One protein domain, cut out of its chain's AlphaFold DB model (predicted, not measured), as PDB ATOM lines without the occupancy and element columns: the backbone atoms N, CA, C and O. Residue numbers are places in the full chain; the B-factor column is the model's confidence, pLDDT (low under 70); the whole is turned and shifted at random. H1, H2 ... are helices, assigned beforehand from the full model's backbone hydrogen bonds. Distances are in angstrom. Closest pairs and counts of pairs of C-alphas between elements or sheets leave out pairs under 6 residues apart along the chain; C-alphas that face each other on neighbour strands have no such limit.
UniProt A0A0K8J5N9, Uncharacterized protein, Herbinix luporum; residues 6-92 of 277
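AT A GLANCE: This is residues 6 to 92 of the 277 residues of an uncharacterized protein of Herbinix luporum (UniProt A0A0K8J5N9). The long helix H4 makes an arm between two ends: at one end H1, H2 and H3 pack together as a small head, and at the other the short H5 and then H6 form a loose hook, with the end of H6 coming back near H4. The printed part has 87 residues with six named helices, H1 to H6 in chain order, and no named strand; its class is all helix. It is loose, with a radius of gyration of the C-alphas of 16.3 A, and elongated, spanning 48 by 25 by 21 A.

HOW THE PARTS SIT: H4, residues 50 to 70, and H3, residues 36 to 48, only just touch, with 3 pairs of C-alphas within 8 A, only at the corner by their link; they are about perpendicular at 85 degrees, the closest C-alphas being Leu 46 and Ala 52, 6.3 A apart. H1, residues 6 to 19, touches H3 at a steep tilt of 48 degrees, the same way, with C-alphas 15 and 44 closest at 5.7 A. H2, residues 23 to 30, and H3 form a hairpin: they touch at a shallow tilt of 32 degrees, opposite ways, with C-alphas 28 and 39 closest at 6.3 A. H1 touches H2 with residues 12 to 16 alone, C-alphas 16 and 24 being closest at 4.9 A. H6, residues 80 to 90, is close to but not clearly touching H4, with C-alphas 90 and 65 closest at 7.7 A. H5, residues 72 to 76, is close to but not clearly touching H6, with C-alphas 75 and 83 closest at 6.6 A. Every O i to N i+4 pair is within hydrogen-bond range in H1 to H5, and 5 of 7 in H6.

IN THESE COORDINATES: From first to last C-alpha H4 measures 30.1 A, H1 20.2 A, H3 18.4 A and H6 15.2 A. H4 runs from C-alpha 50 at (143.349, 149.100, 167.758) to C-alpha 70 at (128.570, 154.308, 193.439). H6 ends with C-alpha 90 at (132.037, 143.088, 186.227).

THE WHOLE: The C-alphas of Phe 6 and Arg 73, the two farthest apart, are 48.6 A apart. The printed part has no cut, its five links are tight, and no printed residue is under 70 in pLDDT.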
ATOM      1  N   PHE A   6     127.807 149.365 148.917       90.12
ATOM      2  CA  PHE A   6     127.501 148.026 149.408       90.12
ATOM      3  C   PHE A   6     128.591 147.510 150.358       90.12
ATOM      4  O   PHE A   6     128.280 147.035 151.453       90.12
ATOM      5  N   ASP A   7     129.866 147.666 149.990       92.38
ATOM      6  CA  ASP A   7     130.996 147.280 150.841       92.38
ATOM      7  C   ASP A   7     131.022 148.081 152.146       92.38
ATOM      8  O   ASP A   7     131.225 147.502 153.213       92.38
ATOM      9  N   ILE A   8     130.747 149.388 152.082       94.62
ATOM     10  CA  ILE A   8     130.660 150.259 153.265       94.62
ATOM     11  C   ILE A   8     129.557 149.771 154.200       94.62
ATOM     12  O   ILE A   8     129.784 149.616 155.397       94.62
ATOM     13  N   SER A   9     128.373 149.460 153.676       95.50
ATOM     14  CA  SER A   9     127.271 148.963 154.506       95.50
ATOM     15  C   SER A   9     127.588 147.602 155.137       95.50
ATOM     16  O   SER A   9     127.280 147.383 156.309       95.50
ATOM     17  N   ARG A  10     128.276 146.710 154.411       96.56
ATOM     18  CA  ARG A  10     128.749 145.430 154.960       96.56
ATOM     19  C   ARG A  10     129.761 145.637 156.091       96.56
ATOM     20  O   ARG A  10     129.630 145.009 157.140       96.56
ATOM     21  N   HIS A  11     130.759 146.496 155.889       96.88
ATOM     22  CA  HIS A  11     131.771 146.799 156.905       96.88
ATOM     23  C   HIS A  11     131.178 147.513 158.121       96.88
ATOM     24  O   HIS A  11     131.568 147.221 159.247       96.88
ATOM     25  N   PHE A  12     130.183 148.372 157.924       97.50
ATOM     26  CA  PHE A  12     129.463 149.030 159.008       97.50
ATOM     27  C   PHE A  12     128.724 148.029 159.910       97.50
ATOM     28  O   PHE A  12     128.816 148.114 161.132       97.50
ATOM     29  N   GLU A  13     128.051 147.024 159.341       97.44
ATOM     30  CA  GLU A  13     127.428 145.962 160.147       97.44
ATOM     31  C   GLU A  13     128.465 145.057 160.835       97.44
ATOM     32  O   GLU A  13     128.215 144.561 161.932       97.44
ATOM     33  N   GLN A  14     129.648 144.858 160.239       96.62
ATOM     34  CA  GLN A  14     130.761 144.164 160.904       96.62
ATOM     35  C   GLN A  14     131.286 144.963 162.102       96.62
ATOM     36  O   GLN A  14     131.427 144.395 163.184       96.62
ATOM     37  N   ALA A  15     131.493 146.272 161.939       96.75
ATOM     38  CA  ALA A  15     131.858 147.186 163.018       96.75
ATOM     39  C   ALA A  15     130.821 147.157 164.154       96.75
ATOM     40  O   ALA A  15     131.172 147.102 165.331       96.75
ATOM     41  N   GLY A  16     129.535 147.075 163.809       96.25
ATOM     42  CA  GLY A  16     128.453 146.893 164.774       96.25
ATOM     43  C   GLY A  16     128.558 145.634 165.629       96.25
ATOM     44  O   GLY A  16     128.235 145.669 166.814       96.25
ATOM     45  N   ARG A  17     129.041 144.521 165.064       95.75
ATOM     46  CA  ARG A  17     129.281 143.282 165.825       95.75
ATOM     47  C   ARG A  17     130.463 143.408 166.784       95.75
ATOM     48  O   ARG A  17     130.439 142.759 167.821       95.75
ATOM     49  N   ILE A  18     131.464 144.221 166.437       94.12
ATOM     50  CA  ILE A  18     132.621 144.507 167.298       94.12
ATOM     51  C   ILE A  18     132.192 145.371 168.485       94.12
ATOM     52  O   ILE A  18     132.538 145.064 169.619       94.12
ATOM     53  N   LEU A  19     131.420 146.433 168.230       92.81
ATOM     54  CA  LEU A  19     130.954 147.347 169.279       92.81
ATOM     55  C   LEU A  19     129.861 146.730 170.166       92.81
ATOM     56  O   LEU A  19     129.785 147.046 171.349       92.81
ATOM     57  N   GLY A  20     129.021 145.854 169.607       91.06
ATOM     58  CA  GLY A  20     127.906 145.232 170.319       91.06
ATOM     59  C   GLY A  20     126.700 146.161 170.499       91.06
ATOM     60  O   GLY A  20     126.742 147.348 170.172       91.06
ATOM     61  N   GLU A  21     125.587 145.585 170.967       88.75
ATOM     62  CA  GLU A  21     124.357 146.291 171.387       88.75
ATOM     63  C   GLU A  21     123.792 147.323 170.379       88.75
ATOM     64  O   GLU A  21     123.053 148.233 170.740       88.75
ATOM     65  N   GLY A  22     124.129 147.199 169.090       94.25
ATOM     66  CA  GLY A  22     123.671 148.122 168.046       94.25
ATOM     67  C   GLY A  22     124.286 149.526 168.110       94.25
ATOM     68  O   GLY A  22     123.734 150.448 167.509       94.25
ATOM     69  N   LEU A  23     125.422 149.705 168.793       95.25
ATOM     70  CA  LEU A  23     126.057 151.017 168.982       95.25
ATOM     71  C   LEU A  23     126.402 151.733 167.670       95.25
ATOM     72  O   LEU A  23     126.301 152.956 167.594       95.25
ATOM     73  N   HIS A  24     126.748 150.990 166.614       96.75
ATOM     74  CA  HIS A  24     126.975 151.561 165.281       96.75
ATOM     75  C   HIS A  24     125.721 152.256 164.739       96.75
ATOM     76  O   HIS A  24     125.808 153.359 164.202       96.75
ATOM     77  N   LYS A  25     124.545 151.646 164.920       97.19
ATOM     78  CA  LYS A  25     123.255 152.209 164.495       97.19
ATOM     79  C   LYS A  25     122.852 153.395 165.356       97.19
ATOM     80  O   LYS A  25     122.385 154.386 164.809       97.19
ATOM     81  N   GLU A  26     123.074 153.325 166.665       97.00
ATOM     82  CA  GLU A  26     122.814 154.450 167.572       97.00
ATOM     83  C   GLU A  26     123.673 155.672 167.207       97.00
ATOM     84  O   GLU A  26     123.154 156.785 167.118       97.00
ATOM     85  N   TYR A  27     124.964 155.472 166.912       96.50
ATOM     86  CA  TYR A  27     125.837 156.536 166.407       96.50
ATOM     87  C   TYR A  27     125.286 157.123 165.101       96.50
ATOM     88  O   TYR A  27     125.142 158.338 164.974       96.50
ATOM     89  N   TRP A  28     124.885 156.268 164.158       96.88
ATOM     90  CA  TRP A  28     124.306 156.724 162.897       96.88
ATOM     91  C   TRP A  28     123.017 157.538 163.083       96.88
ATOM     92  O   TRP A  28     122.883 158.603 162.484       96.88
ATOM     93  N   ILE A  29     122.109 157.103 163.961       97.12
ATOM     94  CA  ILE A  29     120.864 157.820 164.278       97.12
ATOM     95  C   ILE A  29     121.169 159.207 164.861       97.12
ATOM     96  O   ILE A  29     120.596 160.205 164.411       97.12
ATOM     97  N   ARG A  30     122.104 159.294 165.817       97.19
ATOM     98  CA  ARG A  30     122.508 160.567 166.445       97.19
ATOM     99  C   ARG A  30     123.159 161.542 165.471       97.19
ATOM    100  O   ARG A  30     123.087 162.748 165.682       97.19
ATOM    101  N   HIS A  31     123.761 161.027 164.404       97.31
ATOM    102  CA  HIS A  31     124.426 161.804 163.363       97.31
ATOM    103  C   HIS A  31     123.643 161.834 162.039       97.31
ATOM    104  O   HIS A  31     124.216 162.129 160.993       97.31
ATOM    105  N   SER A  32     122.331 161.582 162.077       95.19
ATOM    106  CA  SER A  32     121.461 161.459 160.893       95.19
ATOM    107  C   SER A  32     121.365 162.706 160.005       95.19
ATOM    108  O   SER A  32     120.926 162.602 158.863       95.19
ATOM    109  N   THR A  33     121.782 163.878 160.489       96.94
ATOM    110  CA  THR A  33     121.833 165.116 159.691       96.94
ATOM    111  C   THR A  33     123.078 165.226 158.805       96.94
ATOM    112  O   THR A  33     123.193 166.183 158.044       96.94
ATOM    113  N   ARG A  34     124.041 164.307 158.945       97.12
ATOM    114  CA  ARG A  34     125.288 164.253 158.168       97.12
ATOM    115  C   ARG A  34     125.160 163.248 157.021       97.12
ATOM    116  O   ARG A  34     124.250 162.422 157.017       97.12
ATOM    117  N   ASP A  35     126.095 163.298 156.076       96.19
ATOM    118  CA  ASP A  35     126.189 162.293 155.017       96.19
ATOM    119  C   ASP A  35     126.343 160.882 155.618       96.19
ATOM    120  O   ASP A  35     127.194 160.632 156.480       96.19
ATOM    121  N   HIS A  36     125.487 159.944 155.201       93.50
ATOM    122  CA  HIS A  36     125.443 158.614 155.810       93.50
ATOM    123  C   HIS A  36     126.670 157.769 155.471       93.50
ATOM    124  O   HIS A  36     126.992 156.858 156.234       93.50
ATOM    125  N   ILE A  37     127.344 158.036 154.350       95.00
ATOM    126  CA  ILE A  37     128.575 157.342 153.977       95.00
ATOM    127  C   ILE A  37     129.704 157.781 154.898       95.00
ATOM    128  O   ILE A  37     130.377 156.919 155.463       95.00
ATOM    129  N   GLU A  38     129.864 159.087 155.122       95.88
ATOM    130  CA  GLU A  38     130.871 159.613 156.052       95.88
ATOM    131  C   GLU A  38     130.698 159.036 157.462       95.88
ATOM    132  O   GLU A  38     131.644 158.491 158.033       95.88
ATOM    133  N   VAL A  39     129.477 159.069 158.001       96.88
ATOM    134  CA  VAL A  39     129.178 158.557 159.351       96.88
ATOM    135  C   VAL A  39     129.462 157.055 159.467       96.88
ATOM    136  O   VAL A  39     129.998 156.598 160.477       96.88
ATOM    137  N   LYS A  40     129.145 156.264 158.432       97.19
ATOM    138  CA  LYS A  40     129.474 154.829 158.410       97.19
ATOM    139  C   LYS A  40     130.984 154.600 158.355       97.19
ATOM    140  O   LYS A  40     131.476 153.718 159.059       97.19
ATOM    141  N   ILE A  41     131.714 155.379 157.550       96.62
ATOM    142  CA  ILE A  41     133.178 155.291 157.449       96.62
ATOM    143  C   ILE A  41     133.831 155.600 158.796       96.62
ATOM    144  O   ILE A  41     134.726 154.860 159.188       96.62
ATOM    145  N   GLU A  42     133.369 156.609 159.538       96.56
ATOM    146  CA  GLU A  42     133.900 156.920 160.875       96.56
ATOM    147  C   GLU A  42     133.847 155.713 161.814       96.56
ATOM    148  O   GLU A  42     134.844 155.380 162.451       96.56
ATOM    149  N   VAL A  43     132.708 155.014 161.863       97.06
ATOM    150  CA  VAL A  43     132.541 153.821 162.708       97.06
ATOM    151  C   VAL A  43     133.433 152.669 162.230       97.06
ATOM    152  O   VAL A  43     134.040 151.968 163.042       97.06
ATOM    153  N   ILE A  44     133.555 152.476 160.914       97.38
ATOM    154  CA  ILE A  44     134.441 151.455 160.336       97.38
ATOM    155  C   ILE A  44     135.902 151.743 160.700       97.38
ATOM    156  O   ILE A  44     136.602 150.850 161.175       97.38
ATOM    157  N   VAL A  45     136.356 152.984 160.509       96.88
ATOM    158  CA  VAL A  45     137.723 153.418 160.829       96.88
ATOM    159  C   VAL A  45     137.989 153.267 162.321       96.88
ATOM    160  O   VAL A  45     139.008 152.692 162.687       96.88
ATOM    161  N   LEU A  46     137.050 153.688 163.172       95.94
ATOM    162  CA  LEU A  46     137.159 153.548 164.621       95.94
ATOM    163  C   LEU A  46     137.382 152.092 165.038       95.94
ATOM    164  O   LEU A  46     138.319 151.797 165.769       95.94
ATOM    165  N   THR A  47     136.542 151.176 164.548       96.69
ATOM    166  CA  THR A  47     136.647 149.745 164.891       96.69
ATOM    167  C   THR A  47     137.845 149.037 164.258       96.69
ATOM    168  O   THR A  47     138.182 147.933 164.678       96.69
ATOM    169  N   SER A  48     138.496 149.663 163.274       95.62
ATOM    170  CA  SER A  48     139.729 149.158 162.658       95.62
ATOM    171  C   SER A  48     140.998 149.697 163.331       95.62
ATOM    172  O   SER A  48     142.083 149.182 163.071       95.62
ATOM    173  N   ASP A  49     140.883 150.727 164.174       97.06
ATOM    174  CA  ASP A  49     141.994 151.317 164.921       97.06
ATOM    175  C   ASP A  49     142.094 150.679 166.316       97.06
ATOM    176  O   ASP A  49     141.326 150.991 167.230       97.06
ATOM    177  N   THR A  50     143.081 149.794 166.489       95.31
ATOM    178  CA  THR A  50     143.349 149.100 167.758       95.31
ATOM    179  C   THR A  50     143.543 150.077 168.917       95.31
ATOM    180  O   THR A  50     142.949 149.890 169.976       95.31
ATOM    181  N   ALA A  51     144.316 151.150 168.725       96.56
ATOM    182  CA  ALA A  51     144.603 152.099 169.796       96.56
ATOM    183  C   ALA A  51     143.352 152.903 170.178       96.56
ATOM    184  O   ALA A  51     143.162 153.256 171.343       96.56
ATOM    185  N   ALA A  52     142.482 153.216 169.213       94.94
ATOM    186  CA  ALA A  52     141.197 153.845 169.501       94.94
ATOM    187  C   ALA A  52     140.250 152.905 170.258       94.94
ATOM    188  O   ALA A  52     139.632 153.334 171.235       94.94
ATOM    189  N   MET A  53     140.185 151.631 169.867       94.88
ATOM    190  CA  MET A  53     139.387 150.617 170.563       94.88
ATOM    191  C   MET A  53     139.880 150.367 171.992       94.88
ATOM    192  O   MET A  53     139.062 150.287 172.906       94.88
ATOM    193  N   GLU A  54     141.194 150.332 172.222       92.88
ATOM    194  CA  GLU A  54     141.778 150.256 173.568       92.88
ATOM    195  C   GLU A  54     141.357 151.447 174.439       92.88
ATOM    196  O   GLU A  54     140.928 151.256 175.577       92.88
ATOM    197  N   ARG A  55     141.391 152.676 173.898       94.88
ATOM    198  CA  ARG A  55     140.926 153.874 174.624       94.88
ATOM    199  C   ARG A  55     139.431 153.828 174.937       94.88
ATOM    200  O   ARG A  55     139.035 154.238 176.026       94.88
ATOM    201  N   ILE A  56     138.601 153.345 174.009       92.81
ATOM    202  CA  ILE A  56     137.156 153.188 174.237       92.81
ATOM    203  C   ILE A  56     136.889 152.149 175.322       92.81
ATOM    204  O   ILE A  56     136.086 152.413 176.213       92.81
ATOM    205  N   ASN A  57     137.574 151.005 175.276       90.00
ATOM    206  CA  ASN A  57     137.428 149.958 176.283       90.00
ATOM    207  C   ASN A  57     137.848 150.463 177.668       90.00
ATOM    208  O   ASN A  57     137.082 150.312 178.614       90.00
ATOM    209  N   ALA A  58     138.993 151.147 177.774       91.00
ATOM    210  CA  ALA A  58     139.444 151.745 179.030       91.00
ATOM    211  C   ALA A  58     138.438 152.777 179.576       91.00
ATOM    212  O   ALA A  58     138.107 152.761 180.760       91.00
ATOM    213  N   PHE A  59     137.893 153.640 178.709       93.75
ATOM    214  CA  PHE A  59     136.857 154.601 179.095       93.75
ATOM    215  C   PHE A  59     135.568 153.909 179.566       93.75
ATOM    216  O   PHE A  59     134.975 154.314 180.566       93.75
ATOM    217  N   ALA A  60     135.118 152.873 178.854       91.12
ATOM    218  CA  ALA A  60     133.918 152.120 179.208       91.12
ATOM    219  C   ALA A  60     134.084 151.381 180.543       91.12
ATOM    220  O   ALA A  60     133.170 151.416 181.368       91.12
ATOM    221  N   GLU A  61     135.251 150.777 180.777       90.56
ATOM    222  CA  GLU A  61     135.610 150.123 182.037       90.56
ATOM    223  C   GLU A  61     135.587 151.122 183.200       90.56
ATOM    224  O   GLU A  61     134.866 150.904 184.174       90.56
ATOM    225  N   GLU A  62     136.268 152.266 183.070       92.31
ATOM    226  CA  GLU A  62     136.281 153.317 184.097       92.31
ATOM    227  C   GLU A  62     134.857 153.794 184.431       92.31
ATOM    228  O   GLU A  62     134.474 153.894 185.603       92.31
ATOM    229  N   LYS A  63     134.033 154.055 183.405       94.88
ATOM    230  CA  LYS A  63     132.637 154.474 183.602       94.88
ATOM    231  C   LYS A  63     131.797 153.394 184.262       94.88
ATOM    232  O   LYS A  63     131.018 153.717 185.162       94.88
ATOM    233  N   PHE A  64     131.935 152.142 183.837       92.62
ATOM    234  CA  PHE A  64     131.192 151.036 184.423       92.62
ATOM    235  C   PHE A  64     131.575 150.824 185.889       92.62
ATOM    236  O   PHE A  64     130.680 150.802 186.732       92.62
ATOM    237  N   ILE A  65     132.872 150.744 186.205       91.06
ATOM    238  CA  ILE A  65     133.369 150.561 187.575       91.06
ATOM    239  C   ILE A  65     132.869 151.698 188.468       91.06
ATOM    240  O   ILE A  65     132.258 151.437 189.504       91.06
ATOM    241  N   SER A  66     133.008 152.953 188.030       93.50
ATOM    242  CA  SER A  66     132.525 154.110 188.791       93.50
ATOM    243  C   SER A  66     131.020 154.028 189.079       93.50
ATOM    244  O   SER A  66     130.576 154.254 190.208       93.50
ATOM    245  N   LEU A  67     130.204 153.669 188.083       94.69
ATOM    246  CA  LEU A  67     128.760 153.505 188.273       94.69
ATOM    247  C   LEU A  67     128.432 152.326 189.194       94.69
ATOM    248  O   LEU A  67     127.557 152.456 190.052       94.69
ATOM    249  N   TYR A  68     129.119 151.198 189.031       92.19
ATOM    250  CA  TYR A  68     128.925 149.995 189.831       92.19
ATOM    251  C   TYR A  68     129.227 150.263 191.310       92.19
ATOM    252  O   TYR A  68     128.385 150.011 192.176       92.19
ATOM    253  N   GLU A  69     130.376 150.875 191.605       91.25
ATOM    254  CA  GLU A  69     130.799 151.209 192.964       91.25
ATOM    255  C   GLU A  69     129.860 152.212 193.640       91.25
ATOM    256  O   GLU A  69     129.427 151.990 194.777       91.25
ATOM    257  N   ASN A  70     129.481 153.280 192.928       95.56
ATOM    258  CA  ASN A  70     128.570 154.308 193.439       95.56
ATOM    259  C   ASN A  70     127.164 153.762 193.733       95.56
ATOM    260  O   ASN A  70     126.460 154.287 194.597       95.56
ATOM    261  N   ASN A  71     126.754 152.686 193.056       94.50
ATOM    262  CA  ASN A  71     125.419 152.101 193.182       94.50
ATOM    263  C   ASN A  71     125.392 150.752 193.913       94.50
ATOM    264  O   ASN A  71     124.328 150.133 193.995       94.50
ATOM    265  N   LYS A  72     126.506 150.304 194.509       90.75
ATOM    266  CA  LYS A  72     126.629 148.971 195.132       90.75
ATOM    267  C   LYS A  72     125.507 148.620 196.116       90.75
ATOM    268  O   LYS A  72     125.011 147.499 196.119       90.75
ATOM    269  N   ARG A  73     125.040 149.591 196.915       92.00
ATOM    270  CA  ARG A  73     123.925 149.392 197.868       92.00
ATOM    271  C   ARG A  73     122.592 149.141 197.167       92.00
ATOM    272  O   ARG A  73     121.810 148.316 197.630       92.00
ATOM    273  N   SER A  74     122.331 149.853 196.075       95.19
ATOM    274  CA  SER A  74     121.124 149.672 195.267       95.19
ATOM    275  C   SER A  74     121.170 148.332 194.539       95.19
ATOM    276  O   SER A  74     120.190 147.597 194.581       95.19
ATOM    277  N   ILE A  75     122.326 147.973 193.966       91.81
ATOM    278  CA  ILE A  75     122.551 146.689 193.283       91.81
ATOM    279  C   ILE A  75     122.326 145.510 194.239       91.81
ATOM    280  O   ILE A  75     121.616 144.566 193.898       91.81
ATOM    281  N   ALA A  76     122.836 145.592 195.472       88.00
ATOM    282  CA  ALA A  76     122.670 144.547 196.484       88.00
ATOM    283  C   ALA A  76     121.198 144.246 196.843       88.00
ATOM    284  O   ALA A  76     120.893 143.140 197.286       88.00
ATOM    285  N   ARG A  77     120.282 145.201 196.630       91.75
ATOM    286  CA  ARG A  77     118.840 145.060 196.907       91.75
ATOM    287  C   ARG A  77     118.027 144.551 195.715       91.75
ATOM    288  O   ARG A  77     116.828 144.332 195.857       91.75
ATOM    289  N   LEU A  78     118.643 144.404 194.544       92.81
ATOM    290  CA  LEU A  78     117.960 143.896 193.359       92.81
ATOM    291  C   LEU A  78     117.680 142.396 193.487       92.81
ATOM    292  O   LEU A  78     118.316 141.686 194.269       92.81
ATOM    293  N   ASN A  79     116.734 141.914 192.684       91.38
ATOM    294  CA  ASN A  79     116.512 140.482 192.542       91.38
ATOM    295  C   ASN A  79     117.699 139.797 191.844       91.38
ATOM    296  O   ASN A  79     118.516 140.437 191.175       91.38
ATOM    297  N   GLU A  80     117.754 138.478 191.984       85.75
ATOM    298  CA  GLU A  80     118.858 137.660 191.489       85.75
ATOM    299  C   GLU A  80     119.053 137.793 189.974       85.75
ATOM    300  O   GLU A  80     120.162 138.028 189.498       85.75
ATOM    301  N   ALA A  81     117.965 137.761 189.199       90.00
ATOM    302  CA  ALA A  81     118.023 137.908 187.744       90.00
ATOM    303  C   ALA A  81     118.721 139.207 187.307       90.00
ATOM    304  O   ALA A  81     119.498 139.211 186.351       90.00
ATOM    305  N   ARG A  82     118.477 140.315 188.016       92.31
ATOM    306  CA  ARG A  82     119.099 141.601 187.705       92.31
ATOM    307  C   ARG A  82     120.532 141.697 188.230       92.31
ATOM    308  O   ARG A  82     121.364 142.267 187.527       92.31
ATOM    309  N   LYS A  83     120.837 141.126 189.401       89.00
ATOM    310  CA  LYS A  83     122.214 141.024 189.922       89.00
ATOM    311  C   LYS A  83     123.131 140.279 188.956       89.00
ATOM    312  O   LYS A  83     124.177 140.816 188.602       89.00
ATOM    313  N   ASN A  84     122.663 139.155 188.407       87.81
ATOM    314  CA  ASN A  84     123.404 138.352 187.428       87.81
ATOM    315  C   ASN A  84     123.837 139.157 186.181       87.81
ATOM    316  O   ASN A  84     124.867 138.857 185.579       87.81
ATOM    317  N   ILE A  85     123.089 140.191 185.770       91.56
ATOM    318  CA  ILE A  85     123.501 141.065 184.656       91.56
ATOM    319  C   ILE A  85     124.726 141.900 185.051       91.56
ATOM    320  O   ILE A  85     125.676 141.984 184.279       91.56
ATOM    321  N   TYR A  86     124.728 142.495 186.246       90.94
ATOM    322  CA  TYR A  86     125.873 143.269 186.730       90.94
ATOM    323  C   TYR A  86     127.089 142.385 187.014       90.94
ATOM    324  O   TYR A  86     128.203 142.785 186.696       90.94
ATOM    325  N   GLU A  87     126.876 141.183 187.552       87.88
ATOM    326  CA  GLU A  87     127.931 140.181 187.750       87.88
ATOM    327  C   GLU A  87     128.590 139.791 186.426       87.88
ATOM    328  O   GLU A  87     129.810 139.767 186.316       87.88
ATOM    329  N   ARG A  88     127.802 139.570 185.368       88.44
ATOM    330  CA  ARG A  88     128.357 139.320 184.032       88.44
ATOM    331  C   ARG A  88     129.202 140.479 183.508       88.44
ATOM    332  O   ARG A  88     130.193 140.227 182.836       88.44
ATOM    333  N   LEU A  89     128.795 141.720 183.772       89.38
ATOM    334  CA  LEU A  89     129.522 142.905 183.312       89.38
ATOM    335  C   LEU A  89     130.828 143.108 184.088       89.38
ATOM    336  O   LEU A  89     131.855 143.355 183.470       89.38
ATOM    337  N   ILE A  90     130.815 142.956 185.417       89.19
ATOM    338  CA  ILE A  90     132.037 143.088 186.227       89.19
ATOM    339  C   ILE A  90     133.022 141.945 185.944       89.19
ATOM    340  O   ILE A  90     134.220 142.188 185.840       89.19
ATOM    341  N   ASN A  91     132.521 140.728 185.697       86.06
ATOM    342  CA  ASN A  91     133.342 139.569 185.334       86.06
ATOM    343  C   ASN A  91     133.900 139.637 183.901       86.06
ATOM    344  O   ASN A  91     134.726 138.807 183.536       86.06
ATOM    345  N   ALA A  92     133.455 140.594 183.077       85.25
ATOM    346  CA  ALA A  92     134.014 140.828 181.745       85.25
ATOM    347  C   ALA A  92     135.280 141.706 181.768       85.25
ATOM    348  O   ALA A  92     135.901 141.902 180.724       85.25
TER     349      ALA A  92